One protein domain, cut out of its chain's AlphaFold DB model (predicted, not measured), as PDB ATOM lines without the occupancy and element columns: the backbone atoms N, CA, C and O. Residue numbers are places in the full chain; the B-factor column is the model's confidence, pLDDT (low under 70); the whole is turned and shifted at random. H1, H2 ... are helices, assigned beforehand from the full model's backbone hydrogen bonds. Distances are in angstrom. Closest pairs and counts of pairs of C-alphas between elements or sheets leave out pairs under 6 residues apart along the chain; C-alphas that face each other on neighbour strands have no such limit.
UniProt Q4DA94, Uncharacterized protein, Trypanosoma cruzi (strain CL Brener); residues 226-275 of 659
ATOM      1  N   GLN A 226     142.985 165.091 172.454       80.91
ATOM      2  CA  GLN A 226     141.940 164.138 172.064       80.91
ATOM      3  C   GLN A 226     142.325 163.364 170.794       80.91
ATOM      4  O   GLN A 226     142.174 162.146 170.746       80.91
ATOM      5  N   LYS A 227     142.874 164.039 169.779       86.66
ATOM      6  CA  LYS A 227     143.369 163.377 168.561       86.66
ATOM      7  C   LYS A 227     144.584 162.501 168.841       86.66
ATOM      8  O   LYS A 227     144.675 161.410 168.295       86.66
ATOM      9  N   GLU A 228     145.496 162.945 169.701       90.22
ATOM     10  CA  GLU A 228     146.662 162.153 170.091       90.22
ATOM     11  C   GLU A 228     146.274 160.902 170.878       90.22
ATOM     12  O   GLU A 228     146.836 159.834 170.656       90.22
ATOM     13  N   SER A 229     145.315 161.006 171.801       84.12
ATOM     14  CA  SER A 229     144.804 159.847 172.544       84.12
ATOM     15  C   SER A 229     144.056 158.868 171.638       84.12
ATOM     16  O   SER A 229     144.232 157.660 171.787       84.12
ATOM     17  N   LEU A 230     143.307 159.373 170.654       89.93
ATOM     18  CA  LEU A 230     142.687 158.557 169.613       89.93
ATOM     19  C   LEU A 230     143.745 157.853 168.753       89.93
ATOM     20  O   LEU A 230     143.685 156.638 168.612       89.93
ATOM     21  N   ALA A 231     144.775 158.567 168.293       90.09
ATOM     22  CA  ALA A 231     145.886 157.974 167.549       90.09
ATOM     23  C   ALA A 231     146.640 156.910 168.373       90.09
ATOM     24  O   ALA A 231     147.024 155.869 167.843       90.09
ATOM     25  N   LYS A 232     146.820 157.127 169.685       91.65
ATOM     26  CA  LYS A 232     147.411 156.133 170.603       91.65
ATOM     27  C   LYS A 232     146.538 154.882 170.728       91.65
ATOM     28  O   LYS A 232     147.072 153.776 170.716       91.65
ATOM     29  N   MET A 233     145.219 155.046 170.837       91.66
ATOM     30  CA  MET A 233     144.271 153.927 170.872       91.66
ATOM     31  C   MET A 233     144.285 153.143 169.555       91.66
ATOM     32  O   MET A 233     144.355 151.918 169.573       91.66
ATOM     33  N   GLU A 234     144.250 153.833 168.415       92.54
ATOM     34  CA  GLU A 234     144.330 153.207 167.093       92.54
ATOM     35  C   GLU A 234     145.637 152.425 166.922       92.54
ATOM     36  O   GLU A 234     145.620 151.291 166.442       92.54
ATOM     37  N   LEU A 235     146.762 152.977 167.386       90.47
ATOM     38  CA  LEU A 235     148.057 152.302 167.366       90.47
ATOM     39  C   LEU A 235     148.057 151.034 168.237       90.47
ATOM     40  O   LEU A 235     148.543 149.998 167.783       90.47
ATOM     41  N   ASP A 236     147.475 151.072 169.442       91.81
ATOM     42  CA  ASP A 236     147.326 149.881 170.298       91.81
ATOM     43  C   ASP A 236     146.479 148.795 169.616       91.81
ATOM     44  O   ASP A 236     146.868 147.628 169.567       91.81
ATOM     45  N   ILE A 237     145.364 149.177 168.988       92.64
ATOM     46  CA  ILE A 237     144.528 148.247 168.217       92.64
ATOM     47  C   ILE A 237     145.336 147.618 167.073       92.64
ATOM     48  O   ILE A 237     145.293 146.400 166.887       92.64
ATOM     49  N   LEU A 238     146.114 148.409 166.326       86.92
ATOM     50  CA  LEU A 238     146.973 147.893 165.256       86.92
ATOM     51  C   LEU A 238     148.046 146.934 165.792       86.92
ATOM     52  O   LEU A 238     148.302 145.901 165.170       86.92
ATOM     53  N   GLN A 239     148.625 147.202 166.966       89.45
ATOM     54  CA  GLN A 239     149.555 146.282 167.628       89.45
ATOM     55  C   GLN A 239     148.875 144.970 168.038       89.45
ATOM     56  O   GLN A 239     149.437 143.893 167.821       89.45
ATOM     57  N   GLN A 240     147.656 145.025 168.576       89.11
ATOM     58  CA  GLN A 240     146.877 143.828 168.907       89.11
ATOM     59  C   GLN A 240     146.544 143.007 167.654       89.11
ATOM     60  O   GLN A 240     146.703 141.784 167.655       89.11
ATOM     61  N   VAL A 241     146.149 143.663 166.557       88.72
ATOM     62  CA  VAL A 241     145.919 143.008 165.257       88.72
ATOM     63  C   VAL A 241     147.207 142.367 164.743       88.72
ATOM     64  O   VAL A 241     147.178 141.221 164.298       88.72
ATOM     65  N   ARG A 242     148.351 143.049 164.868       84.60
ATOM     66  CA  ARG A 242     149.668 142.521 164.492       84.60
ATOM     67  C   ARG A 242     150.027 141.247 165.256       84.60
ATOM     68  O   ARG A 242     150.489 140.278 164.648       84.60
ATOM     69  N   GLN A 243     149.784 141.232 166.568       87.24
ATOM     70  CA  GLN A 243     149.983 140.055 167.419       87.24
ATOM     71  C   GLN A 243     149.026 138.917 167.038       87.24
ATOM     72  O   GLN A 243     149.456 137.775 166.876       87.24
ATOM     73  N   ALA A 244     147.741 139.222 166.836       84.04
ATOM     74  CA  ALA A 244     146.722 138.235 166.484       84.04
ATOM     75  C   ALA A 244     146.955 137.608 165.099       84.04
ATOM     76  O   ALA A 244     146.778 136.401 164.923       84.04
ATOM     77  N   ALA A 245     147.389 138.412 164.129       86.00
ATOM     78  CA  ALA A 245     147.727 137.971 162.780       86.00
ATOM     79  C   ALA A 245     149.127 137.338 162.680       86.00
ATOM     80  O   ALA A 245     149.513 136.912 161.592       86.00
ATOM     81  N   LYS A 246     149.881 137.251 163.791       86.32
ATOM     82  CA  LYS A 246     151.241 136.683 163.839       86.32
ATOM     83  C   LYS A 246     152.176 137.309 162.796       86.32
ATOM     84  O   LYS A 246     153.057 136.639 162.263       86.32
ATOM     85  N   ILE A 247     152.001 138.601 162.505       82.90
ATOM     86  CA  ILE A 247     152.778 139.301 161.467       82.90
ATOM     87  C   ILE A 247     154.273 139.287 161.811       82.90
ATOM     88  O   ILE A 247     155.098 139.086 160.927       82.90
ATOM     89  N   ALA A 248     154.618 139.420 163.095       79.71
ATOM     90  CA  ALA A 248     156.000 139.316 163.562       79.71
ATOM     91  C   ALA A 248     156.616 137.935 163.262       79.71
ATOM     92  O   ALA A 248     157.707 137.866 162.709       79.71
ATOM     93  N   GLU A 249     155.885 136.844 163.523       86.48
ATOM     94  CA  GLU A 249     156.336 135.486 163.174       86.48
ATOM     95  C   GLU A 249     156.461 135.318 161.648       86.48
ATOM     96  O   GLU A 249     157.404 134.706 161.158       86.48
ATOM     97  N   ALA A 250     155.526 135.884 160.874       83.91
ATOM     98  CA  ALA A 250     155.566 135.834 159.411       83.91
ATOM     99  C   ALA A 250     156.763 136.605 158.825       83.91
ATOM    100  O   ALA A 250     157.299 136.191 157.795       83.91
ATOM    101  N   ARG A 251     157.190 137.694 159.482       81.88
ATOM    102  CA  ARG A 251     158.413 138.437 159.150       81.88
ATOM    103  C   ARG A 251     159.674 137.651 159.483       81.88
ATOM    104  O   ARG A 251     160.558 137.592 158.647       81.88
ATOM    105  N   GLU A 252     159.741 137.019 160.654       82.47
ATOM    106  CA  GLU A 252     160.873 136.143 161.003       82.47
ATOM    107  C   GLU A 252     161.013 134.958 160.037       82.47
ATOM    108  O   GLU A 252     162.115 134.470 159.801       82.47
ATOM    109  N   LEU A 253     159.896 134.492 159.472       88.19
ATOM    110  CA  LEU A 253     159.853 133.395 158.507       88.19
ATOM    111  C   LEU A 253     159.975 133.842 157.037       88.19
ATOM    112  O   LEU A 253     159.788 132.999 156.160       88.19
ATOM    113  N   ASP A 254     160.208 135.131 156.749       78.91
ATOM    114  CA  ASP A 254     160.242 135.706 155.388       78.91
ATOM    115  C   ASP A 254     159.009 135.353 154.520       78.91
ATOM    116  O   ASP A 254     159.055 135.315 153.291       78.91
ATOM    117  N   THR A 255     157.866 135.079 155.158       85.53
ATOM    118  CA  THR A 255     156.603 134.730 154.474       85.53
ATOM    119  C   THR A 255     155.678 135.929 154.301       85.53
ATOM    120  O   THR A 255     154.648 135.830 153.628       85.53
ATOM    121  N   PHE A 256     156.023 137.064 154.906       76.81
ATOM    122  CA  PHE A 256     155.219 138.271 154.831       76.81
ATOM    123  C   PHE A 256     155.388 138.970 153.468       76.81
ATOM    124  O   PHE A 256     156.520 139.187 153.035       76.81
ATOM    125  N   PRO A 257     154.298 139.338 152.768       80.13
ATOM    126  CA  PRO A 257     154.395 140.010 151.472       80.13
ATOM    127  C   PRO A 257     155.172 141.330 151.556       80.13
ATOM    128  O   PRO A 257     154.895 142.146 152.431       80.13
ATOM    129  N   ALA A 258     156.066 141.597 150.598       74.16
ATOM    130  CA  ALA A 258     156.859 142.835 150.551       74.16
ATOM    131  C   ALA A 258     156.005 144.121 150.492       74.16
ATOM    132  O   ALA A 258     156.372 145.150 151.040       74.16
ATOM    133  N   ALA A 259     154.818 144.076 149.879       72.19
ATOM    134  CA  ALA A 259     153.894 145.215 149.923       72.19
ATOM    135  C   ALA A 259     153.366 145.483 151.346       72.19
ATOM    136  O   ALA A 259     153.097 146.621 151.719       72.19
ATOM    137  N   ALA A 260     153.232 144.430 152.155       78.23
ATOM    138  CA  ALA A 260     152.762 144.536 153.524       78.23
ATOM    139  C   ALA A 260     153.899 144.911 154.494       78.23
ATOM    140  O   ALA A 260     153.618 145.528 155.523       78.23
ATOM    141  N   THR A 261     155.172 144.607 154.177       77.57
ATOM    142  CA  THR A 261     156.321 145.004 155.016       77.57
ATOM    143  C   THR A 261     156.383 146.520 155.179       77.57
ATOM    144  O   THR A 261     156.480 146.974 156.313       77.57
ATOM    145  N   MET A 262     156.203 147.302 154.109       74.15
ATOM    146  CA  MET A 262     156.224 148.772 154.195       74.15
ATOM    147  C   MET A 262     155.187 149.325 155.186       74.15
ATOM    148  O   MET A 262     155.497 150.208 155.980       74.15
ATOM    149  N   LEU A 263     153.965 148.779 155.181       72.66
ATOM    150  CA  LEU A 263     152.906 149.195 156.109       72.66
ATOM    151  C   LEU A 263     153.225 148.795 157.556       72.66
ATOM    152  O   LEU A 263     152.990 149.571 158.479       72.66
ATOM    153  N   ASP A 264     153.783 147.602 157.764       79.81
ATOM    154  CA  ASP A 264     154.132 147.135 159.107       79.81
ATOM    155  C   ASP A 264     155.376 147.848 159.678       79.81
ATOM    156  O   ASP A 264     155.487 147.971 160.896       79.81
ATOM    157  N   ASP A 265     156.271 148.399 158.848       80.78
ATOM    158  CA  ASP A 265     157.382 149.243 159.321       80.78
ATOM    159  C   ASP A 265     156.872 150.561 159.916       80.78
ATOM    160  O   ASP A 265     157.369 151.001 160.952       80.78
ATOM    161  N   ILE A 266     155.823 151.143 159.325       74.30
ATOM    162  CA  ILE A 266     155.171 152.358 159.838       74.30
ATOM    163  C   ILE A 266     154.550 152.101 161.219       74.30
ATOM    164  O   ILE A 266     154.664 152.940 162.106       74.30
ATOM    165  N   VAL A 267     153.934 150.933 161.426       73.71
ATOM    166  CA  VAL A 267     153.321 150.551 162.715       73.71
ATOM    167  C   VAL A 267     154.369 150.107 163.747       73.71
ATOM    168  O   VAL A 267     154.177 150.283 164.950       73.71
ATOM    169  N   SER A 268     155.478 149.510 163.299       74.62
ATOM    170  CA  SER A 268     156.568 149.039 164.170       74.62
ATOM    171  C   SER A 268     157.399 150.170 164.747       74.62
ATOM    172  O   SER A 268     157.870 150.074 165.881       74.62
ATOM    173  N   ASN A 269     157.632 151.207 163.949       69.99
ATOM    174  CA  ASN A 269     158.501 152.295 164.335       69.99
ATOM    175  C   ASN A 269     157.734 153.240 165.261       69.99
ATOM    176  O   ASN A 269     156.743 153.851 164.872       69.99
ATOM    177  N   SER A 270     158.215 153.364 166.502       55.83
ATOM    178  CA  SER A 270     157.822 154.450 167.407       55.83
ATOM    179  C   SER A 270     157.854 155.788 166.647       55.83
ATOM    180  O   SER A 270     158.791 155.997 165.867       55.83
ATOM    181  N   PRO A 271     156.898 156.714 166.869       55.26
ATOM    182  CA  PRO A 271     156.908 158.030 166.223       55.26
ATOM    183  C   PRO A 271     158.239 158.778 166.420       55.26
ATOM    184  O   PRO A 271     158.644 159.555 165.557       55.26
ATOM    185  N   GLU A 272     158.981 158.487 167.494       50.48
ATOM    186  CA  GLU A 272     160.325 159.031 167.724       50.48
ATOM    187  C   GLU A 272     161.363 158.529 166.704       50.48
ATOM    188  O   GLU A 272     162.264 159.277 166.327       50.48
ATOM    189  N   TYR A 273     161.235 157.295 166.202       46.23
ATOM    190  CA  TYR A 273     162.100 156.749 165.148       46.23
ATOM    191  C   TYR A 273     161.731 157.294 163.763       46.23
ATOM    192  O   TYR A 273     162.612 157.535 162.943       46.23
ATOM    193  N   ALA A 274     160.445 157.570 163.516       45.75
ATOM    194  CA  ALA A 274     160.007 158.250 162.294       45.75
ATOM    195  C   ALA A 274     160.520 159.703 162.226       45.75
ATOM    196  O   ALA A 274     160.888 160.169 161.152       45.75
ATOM    197  N   ALA A 275     160.605 160.396 163.370       42.83
ATOM    198  CA  ALA A 275     161.146 161.754 163.462       42.83
ATOM    199  C   ALA A 275     162.688 161.812 163.484       42.83
ATOM    200  O   ALA A 275     163.270 162.803 163.046       42.83
TER     201      ALA A 275
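AT A GLANCE: This is residues 226 to 275 of the 659 residues of an uncharacterized protein of Trypanosoma cruzi (strain CL Brener) (UniProt Q4DA94). An open, loosely made U of helices: the long helix H1 makes one arm, the short H2 lies at the turn, and H3 folds back on the other side at a slant toward H1, with residue Val 267 coming nearest to Leu 235. The first half of H1, residues 226 to 234, sticks out alone, and the short H4 follows H3 at the other end of the printed part. The printed part has 50 residues with four named helices in the order H1, H2, H3, H4 and no named strand, and the class is all helix. It is only just loose, close to compact, with a radius of gyration of the C-alphas of 12.0 A, and its elongated outline spans 37 by 24 by 15 A.

HOW THE PARTS SIT: H1, residues 226 to 244, stands free over residues 226 to 234. A tight link of 2 residues joins it to H2, residues 247 to 252. H1 and H2 are close but not clearly touching, the closest C-alphas being those of Arg 242 and Ala 248, 7.2 A apart. They run the same way at a steep tilt of 56 degrees. A tight link of 5 residues leads to H3, residues 258 to 268, and H2 and H3 are near each other. H3 only just touches H1, with 3 pairs of C-alphas within 8 A, and H1 does so with residues 235 to 239 alone. The closest C-alphas of the two are those of Leu 235 and Val 267, 7.2 A apart. They run opposite ways at a steep tilt of 51 degrees. H4, residues 271 to 275, follows over a tight link of 2 residues and is apart from H1 and H2; it is only just apart from H3, at 8.0 A. Every O i to N i+4 pair is within hydrogen-bond range in H1, H2 and H4, and 5 of 7 are in H3.

IN THESE COORDINATES: H1 begins at C-alpha 226 at (141.940, 164.138, 172.064) and measures 26.9 A from first to last C-alpha. H2, residues 247 to 252, measures 8.7 A. H3 runs from C-alpha 258 at (156.859, 142.835, 150.551) to C-alpha 268 and measures 15.0 A. H4, residues 271 to 275, measures 6.3 A and ends at C-alpha 275 at (161.146, 161.754, 163.462).

THE WHOLE: The two C-alphas farthest apart are those of Gln 226 and Leu 253, 38.1 A. The first and last printed C-alphas are 21.2 A apart. The printed part has no cut and no long link. The mean pLDDT of the printed part is 79.2, and residues 269 to 275 are under 70.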